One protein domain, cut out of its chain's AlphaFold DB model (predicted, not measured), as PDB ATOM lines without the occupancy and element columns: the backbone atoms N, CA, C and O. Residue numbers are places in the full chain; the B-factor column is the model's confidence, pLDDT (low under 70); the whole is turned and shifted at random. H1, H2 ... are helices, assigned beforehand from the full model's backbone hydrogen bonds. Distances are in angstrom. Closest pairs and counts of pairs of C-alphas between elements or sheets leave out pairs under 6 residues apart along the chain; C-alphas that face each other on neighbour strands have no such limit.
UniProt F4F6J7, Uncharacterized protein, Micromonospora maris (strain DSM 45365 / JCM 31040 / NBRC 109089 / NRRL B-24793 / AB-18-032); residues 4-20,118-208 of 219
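Overview. This is residues 4 to 20 and 118 to 208 of the 219 residues of an uncharacterized protein of Micromonospora maris (strain DSM 45365 / JCM 31040 / NBRC 109089 / NRRL B-24793 / AB-18-032) (UniProt F4F6J7). Two helical lobes sit side by side: in one, the long helix H2 and H3 meet at a steep angle; in the other, H1, H4, H5 and H6 form a cluster of crossed helices. In that cluster H1 and H4 both pack on H6, and H5 packs on both H1 and H4; residues 158 to 165 link H3 in the first lobe to H4 in the second. The printed part has 108 residues with six named helices, H1 to H6 in order along the chain, and no named strand; the class is all helix. It is compact, with a radius of gyration of the C-alphas of 14.1 A, and the C-alphas span 41 by 30 by 29 A.

Arrangement. H2, residues 118 to 135, touches H3, residues 142 to 157, with its residues 125 to 133 alone. Their closest C-alphas, those of Arg 129 and Val 149, are 6.0 A apart, and they run opposite ways at a steep tilt of 50 degrees. H3 is close to but not clearly touching H6, residues 193 to 205; their closest C-alphas, of Gln 154 and Ala 194, are 6.3 A apart. H2 is likewise close to but not clearly touching H5, residues 179 to 189, with the closest C-alphas, of Gln 118 and Asp 187, 7.5 A apart. H6 touches H4, residues 166 to 175, about perpendicular at 84 degrees; the closest C-alphas, of Ala 167 and Arg 201, are 5.9 A apart. H6 touches H1, residues 4 to 13, at a steep tilt of 63 degrees, the same way, with the C-alphas of Ser 11 and Val 199 closest at 6.0 A. H5 touches H1 about perpendicular at 76 degrees, the C-alphas of Pro 4 and Ala 185 being closest at 4.9 A. H5 touches H4 about perpendicular at 80 degrees, the C-alphas of Cys 172 and Gln 179 being closest at 6.6 A. H5 and H6 touch only at the corner by their link, and only just, with 3 pairs of C-alphas within 8 A; the closest are those of Ala 186 and Leu 193, 6.7 A apart. Among the pairs that are apart are H1 and H4, and H2 and H6. In H1, H2, H3, H4, H5 and H6 every O i to N i+4 pair is within hydrogen-bond range.

Along the chain. H2 is 25.3 A from first to last C-alpha, beginning at C-alpha 118 (47.860, 3.588, 40.299). H3 measures 21.4 A and H6 18.2 A; H6 ends at C-alpha 205 (22.454, -3.533, 33.459). H1, which begins at C-alpha 4 (34.229, 5.805, 48.218), measures 14.3 A, H4 14.2 A and H5 15.4 A.

Size, cuts and confidence. The two C-alphas farthest apart, of Glu 135 and Val 208, are 42.8 A apart. Residues 21 to 117 are not printed, and C-alphas 20 and 118 are 18.7 A apart across this cut. The links H4 to H5 and H5 to H6 are tight, and H2 to H3 and H3 to H4 are short. The mean pLDDT of the printed part is 93.2; residues 207 to 208 are under 70.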
ATOM      1  N   PRO A   4      33.407   6.957  47.838       96.50
ATOM      2  CA  PRO A   4      34.229   5.805  48.218       96.50
ATOM      3  C   PRO A   4      33.433   4.655  48.851       96.50
ATOM      4  O   PRO A   4      33.629   3.487  48.513       96.50
ATOM      5  N   SER A   5      32.523   4.964  49.775       95.75
ATOM      6  CA  SER A   5      31.680   3.960  50.432       95.75
ATOM      7  C   SER A   5      30.711   3.310  49.450       95.75
ATOM      8  O   SER A   5      30.521   2.096  49.493       95.75
ATOM      9  N   GLU A   6      30.155   4.098  48.531       95.69
ATOM     10  CA  GLU A   6      29.293   3.587  47.471       95.69
ATOM     11  C   GLU A   6      30.046   2.642  46.524       95.69
ATOM     12  O   GLU A   6      29.549   1.558  46.231       95.69
ATOM     13  N   LEU A   7      31.263   2.991  46.094       95.56
ATOM     14  CA  LEU A   7      32.079   2.119  45.240       95.56
ATOM     15  C   LEU A   7      32.406   0.784  45.918       95.56
ATOM     16  O   LEU A   7      32.354  -0.260  45.265       95.56
ATOM     17  N   ARG A   8      32.693   0.792  47.228       94.38
ATOM     18  CA  ARG A   8      32.877  -0.448  48.004       94.38
ATOM     19  C   ARG A   8      31.614  -1.301  47.997       94.38
ATOM     20  O   ARG A   8      31.694  -2.498  47.738       94.38
ATOM     21  N   GLU A   9      30.461  -0.696  48.272       94.69
ATOM     22  CA  GLU A   9      29.189  -1.418  48.303       94.69
ATOM     23  C   GLU A   9      28.844  -2.012  46.936       94.69
ATOM     24  O   GLU A   9      28.485  -3.185  46.849       94.69
ATOM     25  N   LEU A  10      29.000  -1.231  45.865       94.06
ATOM     26  CA  LEU A  10      28.756  -1.691  44.501       94.06
ATOM     27  C   LEU A  10      29.686  -2.849  44.120       94.06
ATOM     28  O   LEU A  10      29.226  -3.836  43.550       94.06
ATOM     29  N   SER A  11      30.967  -2.764  44.488       92.25
ATOM     30  CA  SER A  11      31.944  -3.828  44.221       92.25
ATOM     31  C   SER A  11      31.588  -5.126  44.947       92.25
ATOM     32  O   SER A  11      31.681  -6.203  44.369       92.25
ATOM     33  N   LEU A  12      31.131  -5.033  46.201       92.44
ATOM     34  CA  LEU A  12      30.674  -6.195  46.968       92.44
ATOM     35  C   LEU A  12      29.381  -6.787  46.403       92.44
ATOM     36  O   LEU A  12      29.233  -8.004  46.360       92.44
ATOM     37  N   ARG A  13      28.446  -5.936  45.968       93.12
ATOM     38  CA  ARG A  13      27.159  -6.361  45.408       93.12
ATOM     39  C   ARG A  13      27.327  -7.138  44.106       93.12
ATOM     40  O   ARG A  13      26.626  -8.121  43.898       93.12
ATOM     41  N   HIS A  14      28.243  -6.696  43.249       92.31
ATOM     42  CA  HIS A  14      28.446  -7.260  41.913       92.31
ATOM     43  C   HIS A  14      29.596  -8.268  41.840       92.31
ATOM     44  O   HIS A  14      29.959  -8.680  40.742       92.31
ATOM     45  N   LEU A  15      30.140  -8.702  42.983       87.75
ATOM     46  CA  LEU A  15      31.312  -9.581  43.055       87.75
ATOM     47  C   LEU A  15      31.171 -10.850  42.200       87.75
ATOM     48  O   LEU A  15      32.102 -11.203  41.484       87.75
ATOM     49  N   ASP A  16      29.998 -11.489  42.218       86.69
ATOM     50  CA  ASP A  16      29.734 -12.723  41.460       86.69
ATOM     51  C   ASP A  16      29.620 -12.495  39.941       86.69
ATOM     52  O   ASP A  16      29.787 -13.425  39.151       86.69
ATOM     53  N   GLY A  17      29.299 -11.265  39.523       84.12
ATOM     54  CA  GLY A  17      29.185 -10.872  38.117       84.12
ATOM     55  C   GLY A  17      30.497 -10.367  37.518       84.12
ATOM     56  O   GLY A  17      30.593 -10.201  36.299       84.12
ATOM     57  N   LEU A  18      31.502 -10.119  38.358       83.75
ATOM     58  CA  LEU A  18      32.820  -9.681  37.931       83.75
ATOM     59  C   LEU A  18      33.644 -10.887  37.473       83.75
ATOM     60  O   LEU A  18      33.734 -11.910  38.151       83.75
ATOM     61  N   GLY A  19      34.258 -10.768  36.295       78.88
ATOM     62  CA  GLY A  19      35.273 -11.723  35.861       78.88
ATOM     63  C   GLY A  19      36.514 -11.664  36.757       78.88
ATOM     64  O   GLY A  19      36.644 -10.803  37.625       78.88
ATOM     65  N   ALA A  20      37.474 -12.559  36.518       80.31
ATOM     66  CA  ALA A  20      38.792 -12.433  37.130       80.31
ATOM     67  C   ALA A  20      39.488 -11.181  36.568       80.31
ATOM     68  O   ALA A  20      40.009 -11.215  35.455       80.31
ATOM     69  N   GLN A 118      48.769   3.497  41.431       96.19
ATOM     70  CA  GLN A 118      47.860   3.588  40.299       96.19
ATOM     71  C   GLN A 118      47.813   4.976  39.657       96.19
ATOM     72  O   GLN A 118      47.582   5.064  38.458       96.19
ATOM     73  N   ARG A 119      48.106   6.061  40.390       97.25
ATOM     74  CA  ARG A 119      48.182   7.409  39.799       97.25
ATOM     75  C   ARG A 119      49.398   7.562  38.892       97.25
ATOM     76  O   ARG A 119      49.304   8.189  37.839       97.25
ATOM     77  N   TYR A 120      50.531   6.964  39.274       97.56
ATOM     78  CA  TYR A 120      51.710   6.893  38.409       97.56
ATOM     79  C   TYR A 120      51.404   6.087  37.148       97.56
ATOM     80  O   TYR A 120      51.698   6.539  36.039       97.56
ATOM     81  N   LEU A 121      50.781   4.920  37.307       97.56
ATOM     82  CA  LEU A 121      50.441   4.050  36.184       97.56
ATOM     83  C   LEU A 121      49.424   4.707  35.246       97.56
ATOM     84  O   LEU A 121      49.679   4.767  34.048       97.56
ATOM     85  N   ARG A 122      48.340   5.282  35.783       97.06
ATOM     86  CA  ARG A 122      47.300   5.996  35.024       97.06
ATOM     87  C   ARG A 122      47.891   7.110  34.175       97.06
ATOM     88  O   ARG A 122      47.687   7.114  32.968       97.06
ATOM     89  N   ARG A 123      48.725   7.975  34.764       96.94
ATOM     90  CA  ARG A 123      49.391   9.066  34.035       96.94
ATOM     91  C   ARG A 123      50.194   8.566  32.829       96.94
ATOM     92  O   ARG A 123      50.236   9.227  31.795       96.94
ATOM     93  N   ASN A 124      50.893   7.440  32.960       97.75
ATOM     94  CA  ASN A 124      51.668   6.882  31.849       97.75
ATOM     95  C   ASN A 124      50.774   6.141  30.846       97.75
ATOM     96  O   ASN A 124      51.009   6.238  29.646       97.75
ATOM     97  N   ALA A 125      49.728   5.467  31.317       96.94
ATOM     98  CA  ALA A 125      48.742   4.798  30.481       96.94
ATOM     99  C   ALA A 125      47.960   5.794  29.603       96.94
ATOM    100  O   ALA A 125      47.741   5.531  28.426       96.94
ATOM    101  N   GLU A 126      47.608   6.968  30.137       96.81
ATOM    102  CA  GLU A 126      46.979   8.060  29.382       96.81
ATOM    103  C   GLU A 126      47.883   8.546  28.251       96.81
ATOM    104  O   GLU A 126      47.426   8.713  27.125       96.81
ATOM    105  N   ARG A 127      49.186   8.695  28.518       97.94
ATOM    106  CA  ARG A 127      50.163   9.062  27.487       97.94
ATOM    107  C   ARG A 127      50.274   7.999  26.399       97.94
ATOM    108  O   ARG A 127      50.217   8.347  25.229       97.94
ATOM    109  N   MET A 128      50.378   6.721  26.774       97.88
ATOM    110  CA  MET A 128      50.415   5.612  25.809       97.88
ATOM    111  C   MET A 128      49.149   5.571  24.948       97.88
ATOM    112  O   MET A 128      49.228   5.354  23.741       97.88
ATOM    113  N   ARG A 129      47.980   5.800  25.563       97.19
ATOM    114  CA  ARG A 129      46.699   5.890  24.860       97.19
ATOM    115  C   ARG A 129      46.724   7.018  23.838       97.19
ATOM    116  O   ARG A 129      46.401   6.777  22.683       97.19
ATOM    117  N   ASP A 130      47.086   8.223  24.261       96.06
ATOM    118  CA  ASP A 130      47.040   9.411  23.408       96.06
ATOM    119  C   ASP A 130      48.064   9.321  22.263       96.06
ATOM    120  O   ASP A 130      47.746   9.679  21.129       96.06
ATOM    121  N   GLU A 131      49.251   8.768  22.529       97.06
ATOM    122  CA  GLU A 131      50.262   8.462  21.510       97.06
ATOM    123  C   GLU A 131      49.711   7.464  20.476       97.06
ATOM    124  O   GLU A 131      49.715   7.757  19.282       97.06
ATOM    125  N   LEU A 132      49.151   6.328  20.909       95.69
ATOM    126  CA  LEU A 132      48.614   5.323  19.984       95.69
ATOM    127  C   LEU A 132      47.404   5.840  19.191       95.69
ATOM    128  O   LEU A 132      47.289   5.568  18.000       95.69
ATOM    129  N   VAL A 133      46.512   6.601  19.828       95.62
ATOM    130  CA  VAL A 133      45.365   7.232  19.156       95.62
ATOM    131  C   VAL A 133      45.836   8.225  18.090       95.62
ATOM    132  O   VAL A 133      45.272   8.247  16.999       95.62
ATOM    133  N   SER A 134      46.886   9.003  18.368       94.62
ATOM    134  CA  SER A 134      47.472   9.929  17.393       94.62
ATOM    135  C   SER A 134      48.094   9.203  16.196       94.62
ATOM    136  O   SER A 134      47.943   9.661  15.065       94.62
ATOM    137  N   GLU A 135      48.778   8.077  16.419       95.38
ATOM    138  CA  GLU A 135      49.420   7.295  15.349       95.38
ATOM    139  C   GLU A 135      48.411   6.590  14.428       95.38
ATOM    140  O   GLU A 135      48.696   6.359  13.254       95.38
ATOM    141  N   LEU A 136      47.212   6.272  14.927       92.38
ATOM    142  CA  LEU A 136      46.134   5.680  14.121       92.38
ATOM    143  C   LEU A 136      45.449   6.693  13.183       92.38
ATOM    144  O   LEU A 136      44.702   6.291  12.290       92.38
ATOM    145  N   GLY A 137      45.726   7.989  13.347       85.75
ATOM    146  CA  GLY A 137      45.237   9.052  12.474       85.75
ATOM    147  C   GLY A 137      43.717   9.256  12.504       85.75
ATOM    148  O   GLY A 137      43.017   8.836  13.424       85.75
ATOM    149  N   ASP A 138      43.198   9.926  11.472       87.94
ATOM    150  CA  ASP A 138      41.788  10.341  11.375       87.94
ATOM    151  C   ASP A 138      40.897   9.335  10.620       87.94
ATOM    152  O   ASP A 138      39.778   9.658  10.216       87.94
ATOM    153  N   GLU A 139      41.374   8.105  10.400       84.25
ATOM    154  CA  GLU A 139      40.620   7.082   9.658       84.25
ATOM    155  C   GLU A 139      39.361   6.609  10.403       84.25
ATOM    156  O   GLU A 139      38.424   6.092   9.790       84.25
ATOM    157  N   ALA A 140      39.304   6.824  11.720       89.81
ATOM    158  CA  ALA A 140      38.150   6.529  12.554       89.81
ATOM    159  C   ALA A 140      37.837   7.691  13.517       89.81
ATOM    160  O   ALA A 140      38.720   8.484  13.851       89.81
ATOM    161  N   PRO A 141      36.586   7.805  14.009       93.31
ATOM    162  CA  PRO A 141      36.231   8.828  14.985       93.31
ATOM    163  C   PRO A 141      37.098   8.736  16.244       93.31
ATOM    164  O   PRO A 141      37.154   7.688  16.889       93.31
ATOM    165  N   GLN A 142      37.698   9.859  16.639       91.12
ATOM    166  CA  GLN A 142      38.572   9.958  17.813       91.12
ATOM    167  C   GLN A 142      37.973   9.331  19.093       91.12
ATOM    168  O   GLN A 142      38.670   8.546  19.736       91.12
ATOM    169  N   PRO A 143      36.684   9.538  19.450       92.12
ATOM    170  CA  PRO A 143      36.097   8.886  20.626       92.12
ATOM    171  C   PRO A 143      36.087   7.352  20.554       92.12
ATOM    172  O   PRO A 143      36.300   6.688  21.566       92.12
ATOM    173  N   LEU A 144      35.873   6.785  19.360       93.00
ATOM    174  CA  LEU A 144      35.881   5.338  19.149       93.00
ATOM    175  C   LEU A 144      37.291   4.771  19.332       93.00
ATOM    176  O   LEU A 144      37.461   3.785  20.045       93.00
ATOM    177  N   LEU A 145      38.296   5.412  18.723       94.62
ATOM    178  CA  LEU A 145      39.700   5.015  18.867       94.62
ATOM    179  C   LEU A 145      40.145   5.091  20.326       94.62
ATOM    180  O   LEU A 145      40.711   4.137  20.853       94.62
ATOM    181  N   ARG A 146      39.822   6.196  21.002       95.06
ATOM    182  CA  ARG A 146      40.186   6.412  22.402       95.06
ATOM    183  C   ARG A 146      39.571   5.359  23.322       95.06
ATOM    184  O   ARG A 146      40.268   4.833  24.191       95.06
ATOM    185  N   LEU A 147      38.299   5.011  23.111       94.50
ATOM    186  CA  LEU A 147      37.620   3.941  23.847       94.50
ATOM    187  C   LEU A 147      38.267   2.573  23.583       94.50
ATOM    188  O   LEU A 147      38.573   1.852  24.530       94.50
ATOM    189  N   ALA A 148      38.514   2.231  22.315       94.94
ATOM    190  CA  ALA A 148      39.102   0.949  21.928       94.94
ATOM    191  C   ALA A 148      40.522   0.763  22.487       94.94
ATOM    192  O   ALA A 148      40.831  -0.286  23.051       94.94
ATOM    193  N   VAL A 149      41.367   1.793  22.390       96.69
ATOM    194  CA  VAL A 149      42.730   1.772  22.937       96.69
ATOM    195  C   VAL A 149      42.710   1.689  24.463       96.69
ATOM    196  O   VAL A 149      43.470   0.910  25.032       96.69
ATOM    197  N   THR A 150      41.820   2.428  25.135       96.56
ATOM    198  CA  THR A 150      41.679   2.353  26.602       96.56
ATOM    199  C   THR A 150      41.294   0.945  27.045       96.56
ATOM    200  O   THR A 150      41.938   0.389  27.932       96.56
ATOM    201  N   HIS A 151      40.312   0.330  26.381       94.81
ATOM    202  CA  HIS A 151      39.931  -1.057  26.639       94.81
ATOM    203  C   HIS A 151      41.086  -2.036  26.422       94.81
ATOM    204  O   HIS A 151      41.271  -2.955  27.217       94.81
ATOM    205  N   TRP A 152      41.871  -1.862  25.356       96.25
ATOM    206  CA  TRP A 152      43.036  -2.712  25.117       96.25
ATOM    207  C   TRP A 152      44.086  -2.559  26.226       96.25
ATOM    208  O   TRP A 152      44.571  -3.566  26.733       96.25
ATOM    209  N   LEU A 153      44.390  -1.332  26.661       96.69
ATOM    210  CA  LEU A 153      45.335  -1.074  27.757       96.69
ATOM    211  C   LEU A 153      44.857  -1.662  29.093       96.69
ATOM    212  O   LEU A 153      45.674  -2.192  29.845       96.69
ATOM    213  N   GLN A 154      43.553  -1.604  29.378       94.19
ATOM    214  CA  GLN A 154      42.964  -2.257  30.550       94.19
ATOM    215  C   GLN A 154      43.069  -3.783  30.461       94.19
ATOM    216  O   GLN A 154      43.498  -4.413  31.413       94.19
ATOM    217  N   ASN A 155      42.696  -4.381  29.328       91.81
ATOM    218  CA  ASN A 155      42.521  -5.834  29.239       91.81
ATOM    219  C   ASN A 155      43.810  -6.603  28.926       91.81
ATOM    220  O   ASN A 155      43.924  -7.772  29.276       91.81
ATOM    221  N   ALA A 156      44.736  -5.996  28.181       94.56
ATOM    222  CA  ALA A 156      45.956  -6.662  27.723       94.56
ATOM    223  C   ALA A 156      47.185  -6.305  28.567       94.56
ATOM    224  O   ALA A 156      48.161  -7.052  28.556       94.56
ATOM    225  N   VAL A 157      47.159  -5.154  29.248       94.12
ATOM    226  CA  VAL A 157      48.297  -4.615  30.016       94.12
ATOM    227  C   VAL A 157      47.905  -4.310  31.469       94.12
ATOM    228  O   VAL A 157      48.734  -3.850  32.249       94.12
ATOM    229  N   ASP A 158      46.649  -4.566  31.846       93.94
ATOM    230  CA  ASP A 158      46.115  -4.372  33.194       93.94
ATOM    231  C   ASP A 158      46.326  -2.957  33.762       93.94
ATOM    232  O   ASP A 158      46.585  -2.790  34.958       93.94
ATOM    233  N   LEU A 159      46.237  -1.918  32.921       95.38
ATOM    234  CA  LEU A 159      46.473  -0.530  33.337       95.38
ATOM    235  C   LEU A 159      45.214   0.137  33.932       95.38
ATOM    236  O   LEU A 159      44.120  -0.015  33.387       95.38
ATOM    237  N   PRO A 160      45.353   0.945  35.008       94.75
ATOM    238  CA  PRO A 160      44.230   1.545  35.731       94.75
ATOM    239  C   PRO A 160      43.739   2.838  35.061       94.75
ATOM    240  O   PRO A 160      43.907   3.939  35.593       94.75
ATOM    241  N   LEU A 161      43.150   2.707  33.876       94.88
ATOM    242  CA  LEU A 161      42.437   3.781  33.177       94.88
ATOM    243  C   LEU A 161      40.935   3.671  33.439       94.88
ATOM    244  O   LEU A 161      40.466   2.569  33.686       94.88
ATOM    245  N   SER A 162      40.193   4.776  33.359       92.31
ATOM    246  CA  SER A 162      38.725   4.734  33.302       92.31
ATOM    247  C   SER A 162      38.241   4.843  31.858       92.31
ATOM    248  O   SER A 162      38.804   5.579  31.035       92.31
ATOM    249  N   LEU A 163      37.189   4.095  31.547       92.19
ATOM    250  CA  LEU A 163      36.496   4.147  30.272       92.19
ATOM    251  C   LEU A 163      35.572   5.363  30.206       92.19
ATOM    252  O   LEU A 163      34.614   5.493  30.960       92.19
ATOM    253  N   GLU A 164      35.761   6.195  29.185       86.00
ATOM    254  CA  GLU A 164      34.811   7.260  28.833       86.00
ATOM    255  C   GLU A 164      33.624   6.695  28.032       86.00
ATOM    256  O   GLU A 164      33.383   7.071  26.885       86.00
ATOM    257  N   ASN A 165      32.902   5.738  28.619       89.00
ATOM    258  CA  ASN A 165      31.714   5.134  28.018       89.00
ATOM    259  C   ASN A 165      30.415   5.736  28.587       89.00
ATOM    260  O   ASN A 165      30.423   6.464  29.580       89.00
ATOM    261  N   ALA A 166      29.282   5.425  27.950       91.50
ATOM    262  CA  ALA A 166      27.980   5.968  28.340       91.50
ATOM    263  C   ALA A 166      27.582   5.603  29.781       91.50
ATOM    264  O   ALA A 166      27.076   6.457  30.498       91.50
ATOM    265  N   ALA A 167      27.867   4.377  30.237       93.81
ATOM    266  CA  ALA A 167      27.509   3.937  31.585       93.81
ATOM    267  C   ALA A 167      28.259   4.732  32.667       93.81
ATOM    268  O   ALA A 167      27.652   5.162  33.646       93.81
ATOM    269  N   VAL A 168      29.557   4.988  32.472       94.56
ATOM    270  CA  VAL A 168      30.365   5.826  33.376       94.56
ATOM    271  C   VAL A 168      29.876   7.275  33.351       94.56
ATOM    272  O   VAL A 168      29.681   7.878  34.405       94.56
ATOM    273  N   GLN A 169      29.594   7.823  32.166       94.06
ATOM    274  CA  GLN A 169      29.058   9.182  32.033       94.06
ATOM    275  C   GLN A 169      27.705   9.344  32.738       94.06
ATOM    276  O   GLN A 169      27.508  10.306  33.478       94.06
ATOM    277  N   GLU A 170      26.785   8.398  32.552       95.19
ATOM    278  CA  GLU A 170      25.482   8.375  33.221       95.19
ATOM    279  C   GLU A 170      25.629   8.218  34.737       95.19
ATOM    280  O   GLU A 170      24.964   8.921  35.502       95.19
ATOM    281  N   PHE A 171      26.541   7.353  35.186       95.56
ATOM    282  CA  PHE A 171      26.844   7.160  36.601       95.56
ATOM    283  C   PHE A 171      27.347   8.449  37.262       95.56
ATOM    284  O   PHE A 171      26.870   8.810  38.345       95.56
ATOM    285  N   CYS A 172      28.277   9.149  36.608       95.88
ATOM    286  CA  CYS A 172      28.811  10.431  37.054       95.88
ATOM    287  C   CYS A 172      27.729  11.523  37.049       95.88
ATOM    288  O   CYS A 172      27.527  12.205  38.057       95.88
ATOM    289  N   ALA A 173      26.961  11.634  35.960       96.12
ATOM    290  CA  ALA A 173      25.889  12.619  35.820       96.12
ATOM    291  C   ALA A 173      24.792  12.442  36.880       96.12
ATOM    292  O   ALA A 173      24.366  13.422  37.494       96.12
ATOM    293  N   ALA A 174      24.385  11.200  37.165       95.31
ATOM    294  CA  ALA A 174      23.391  10.887  38.193       95.31
ATOM    295  C   ALA A 174      23.832  11.295  39.611       95.31
ATOM    296  O   ALA A 174      22.990  11.475  40.491       95.31
ATOM    297  N   ARG A 175      25.142  11.454  39.833       95.25
ATOM    298  CA  ARG A 175      25.739  11.855  41.117       95.25
ATOM    299  C   ARG A 175      26.220  13.302  41.138       95.25
ATOM    300  O   ARG A 175      26.664  13.765  42.184       95.25
ATOM    301  N   GLY A 176      26.124  14.021  40.019       96.50
ATOM    302  CA  GLY A 176      26.644  15.382  39.899       96.50
ATOM    303  C   GLY A 176      28.163  15.465  40.090       96.50
ATOM    304  O   GLY A 176      28.651  16.469  40.605       96.50
ATOM    305  N   ILE A 177      28.890  14.410  39.713       97.12
ATOM    306  CA  ILE A 177      30.355  14.341  39.766       97.12
ATOM    307  C   ILE A 177      30.927  14.304  38.349       97.12
ATOM    308  O   ILE A 177      30.230  13.950  37.398       97.12
ATOM    309  N   ASP A 178      32.203  14.639  38.210       95.75
ATOM    310  CA  ASP A 178      32.962  14.367  36.995       95.75
ATOM    311  C   ASP A 178      33.742  13.047  37.119       95.75
ATOM    312  O   ASP A 178      33.695  12.348  38.136       95.75
ATOM    313  N   GLN A 179      34.446  12.684  36.049       94.12
ATOM    314  CA  GLN A 179      35.278  11.486  36.030       94.12
ATOM    315  C   GLN A 179      36.471  11.598  36.987       94.12
ATOM    316  O   GLN A 179      36.809  10.625  37.650       94.12
ATOM    317  N   ALA A 180      37.070  12.782  37.135       95.25
ATOM    318  CA  ALA A 180      38.204  12.978  38.037       95.25
ATOM    319  C   ALA A 180      37.830  12.687  39.503       95.25
ATOM    320  O   ALA A 180      38.612  12.088  40.243       95.25
ATOM    321  N   ALA A 181      36.618  13.055  39.925       96.69
ATOM    322  CA  ALA A 181      36.091  12.717  41.241       96.69
ATOM    323  C   ALA A 181      35.850  11.206  41.412       96.69
ATOM    324  O   ALA A 181      36.112  10.669  42.490       96.69
ATOM    325  N   LEU A 182      35.395  10.513  40.362       96.88
ATOM    326  CA  LEU A 182      35.276   9.051  40.362       96.88
ATOM    327  C   LEU A 182      36.647   8.379  40.515       96.88
ATOM    328  O   LEU A 182      36.806   7.487  41.348       96.88
ATOM    329  N   GLU A 183      37.645   8.847  39.767       96.56
ATOM    330  CA  GLU A 183      39.018   8.348  39.847       96.56
ATOM    331  C   GLU A 183      39.641   8.574  41.224       96.56
ATOM    332  O   GLU A 183      40.288   7.679  41.771       96.56
ATOM    333  N   LEU A 184      39.401   9.742  41.823       96.50
ATOM    334  CA  LEU A 184      39.851  10.039  43.176       96.50
ATOM    335  C   LEU A 184      39.207   9.100  44.203       96.50
ATOM    336  O   LEU A 184      39.905   8.576  45.071       96.50
ATOM    337  N   ALA A 185      37.904   8.843  44.090       97.31
ATOM    338  CA  ALA A 185      37.226   7.914  44.985       97.31
ATOM    339  C   ALA A 185      37.735   6.475  44.816       97.31
ATOM    340  O   ALA A 185      37.955   5.785  45.813       97.31
ATOM    341  N   ALA A 186      37.992   6.030  43.582       97.12
ATOM    342  CA  ALA A 186      38.628   4.739  43.328       97.12
ATOM    343  C   ALA A 186      40.022   4.663  43.982       97.12
ATOM    344  O   ALA A 186      40.345   3.668  44.635       97.12
ATOM    345  N   ASP A 187      40.810   5.742  43.902       97.00
ATOM    346  CA  ASP A 187      42.138   5.821  44.518       97.00
ATOM    347  C   ASP A 187      42.109   5.738  46.049       97.00
ATOM    348  O   ASP A 187      42.991   5.130  46.673       97.00
ATOM    349  N   GLU A 188      41.111   6.370  46.663       96.25
ATOM    350  CA  GLU A 188      40.901   6.354  48.110       96.25
ATOM    351  C   GLU A 188      40.527   4.961  48.611       96.25
ATOM    352  O   GLU A 188      41.036   4.522  49.645       96.25
ATOM    353  N   VAL A 189      39.682   4.246  47.865       96.00
ATOM    354  CA  VAL A 189      39.311   2.863  48.190       96.00
ATOM    355  C   VAL A 189      40.438   1.882  47.859       96.00
ATOM    356  O   VAL A 189      40.551   0.856  48.525       96.00
ATOM    357  N   GLY A 190      41.288   2.207  46.883       96.12
ATOM    358  CA  GLY A 190      42.322   1.309  46.373       96.12
ATOM    359  C   GLY A 190      41.778   0.295  45.367       96.12
ATOM    360  O   GLY A 190      42.255  -0.835  45.341       96.12
ATOM    361  N   LEU A 191      40.775   0.681  44.573       96.19
ATOM    362  CA  LEU A 191      40.229  -0.151  43.498       96.19
ATOM    363  C   LEU A 191      40.874   0.199  42.160       96.19
ATOM    364  O   LEU A 191      41.096   1.373  41.855       96.19
ATOM    365  N   ASN A 192      41.099  -0.821  41.338       94.62
ATOM    366  CA  ASN A 192      41.461  -0.628  39.939       94.62
ATOM    367  C   ASN A 192      40.274  -0.036  39.162       94.62
ATOM    368  O   ASN A 192      39.131  -0.460  39.320       94.62
ATOM    369  N   LEU A 193      40.530   0.945  38.299       95.00
ATOM    370  CA  LEU A 193      39.473   1.594  37.525       95.00
ATOM    371  C   LEU A 193      38.779   0.667  36.527       95.00
ATOM    372  O   LEU A 193      37.583   0.831  36.320       95.00
ATOM    373  N   ALA A 194      39.465  -0.349  35.998       93.00
ATOM    374  CA  ALA A 194      38.816  -1.359  35.159       93.00
ATOM    375  C   ALA A 194      37.715  -2.115  35.930       93.00
ATOM    376  O   ALA A 194      36.629  -2.351  35.406       93.00
ATOM    377  N   LEU A 195      37.963  -2.419  37.211       94.31
ATOM    378  CA  LEU A 195      36.961  -2.991  38.111       94.31
ATOM    379  C   LEU A 195      35.808  -2.009  38.345       94.31
ATOM    380  O   LEU A 195      34.649  -2.408  38.286       94.31
ATOM    381  N   VAL A 196      36.109  -0.731  38.591       95.50
ATOM    382  CA  VAL A 196      35.080   0.302  38.792       95.50
ATOM    383  C   VAL A 196      34.186   0.439  37.558       95.50
ATOM    384  O   VAL A 196      32.964   0.451  37.698       95.50
ATOM    385  N   ASP A 197      34.763   0.477  36.358       94.38
ATOM    386  CA  ASP A 197      34.008   0.565  35.107       94.38
ATOM    387  C   ASP A 197      33.096  -0.660  34.905       94.38
ATOM    388  O   ASP A 197      31.934  -0.523  34.508       94.38
ATOM    389  N   ASP A 198      33.597  -1.859  35.208       93.19
ATOM    390  CA  ASP A 198      32.836  -3.105  35.110       93.19
ATOM    391  C   ASP A 198      31.686  -3.159  36.124       93.19
ATOM    392  O   ASP A 198      30.561  -3.511  35.759       93.19
ATOM    393  N   VAL A 199      31.929  -2.738  37.367       94.69
ATOM    394  CA  VAL A 199      30.901  -2.610  38.410       94.69
ATOM    395  C   VAL A 199      29.817  -1.616  37.991       94.69
ATOM    396  O   VAL A 199      28.629  -1.903  38.137       94.69
ATOM    397  N   ILE A 200      30.197  -0.464  37.430       95.31
ATOM    398  CA  ILE A 200      29.246   0.535  36.926       95.31
ATOM    399  C   ILE A 200      28.407  -0.043  35.781       95.31
ATOM    400  O   ILE A 200      27.190   0.155  35.746       95.31
ATOM    401  N   ARG A 201      29.029  -0.788  34.860       93.25
ATOM    402  CA  ARG A 201      28.326  -1.442  33.748       93.25
ATOM    403  C   ARG A 201      27.324  -2.487  34.245       93.25
ATOM    404  O   ARG A 201      26.211  -2.538  33.727       93.25
ATOM    405  N   LEU A 202      27.699  -3.300  35.232       92.88
ATOM    406  CA  LEU A 202      26.806  -4.290  35.843       92.88
ATOM    407  C   LEU A 202      25.637  -3.616  36.568       92.88
ATOM    408  O   LEU A 202      24.489  -3.999  36.361       92.88
ATOM    409  N   GLU A 203      25.905  -2.555  37.329       93.62
ATOM    410  CA  GLU A 203      24.872  -1.770  38.013       93.62
ATOM    411  C   GLU A 203      23.894  -1.105  37.029       93.62
ATOM    412  O   GLU A 203      22.700  -1.018  37.311       93.62
ATOM    413  N   ALA A 204      24.375  -0.643  35.870       90.75
ATOM    414  CA  ALA A 204      23.525  -0.088  34.818       90.75
ATOM    415  C   ALA A 204      22.660  -1.162  34.131       90.75
ATOM    416  O   ALA A 204      21.538  -0.878  33.708       90.75
ATOM    417  N   ALA A 205      23.166  -2.394  34.032       88.12
ATOM    418  CA  ALA A 205      22.454  -3.533  33.459       88.12
ATOM    419  C   ALA A 205      21.497  -4.226  34.450       88.12
ATOM    420  O   ALA A 205      20.721  -5.085  34.028       88.12
ATOM    421  N   ASP A 206      21.535  -3.875  35.741       82.25
ATOM    422  CA  ASP A 206      20.748  -4.546  36.773       82.25
ATOM    423  C   ASP A 206      19.228  -4.314  36.568       82.25
ATOM    424  O   ASP A 206      18.749  -3.167  36.619       82.25
ATOM    425  N   PRO A 207      18.433  -5.387  36.358       61.50
ATOM    426  CA  PRO A 207      16.983  -5.322  36.161       61.50
ATOM    427  C   PRO A 207      16.217  -4.662  37.316       61.50
ATOM    428  O   PRO A 207      15.124  -4.129  37.096       61.50
ATOM    429  N   VAL A 208      16.770  -4.654  38.535       62.59
ATOM    430  CA  VAL A 208      16.145  -4.013  39.706       62.59
ATOM    431  C   VAL A 208      16.078  -2.487  39.543       62.59
ATOM    432  O   VAL A 208      15.141  -1.859  40.040       62.59
TER     433      VAL A 208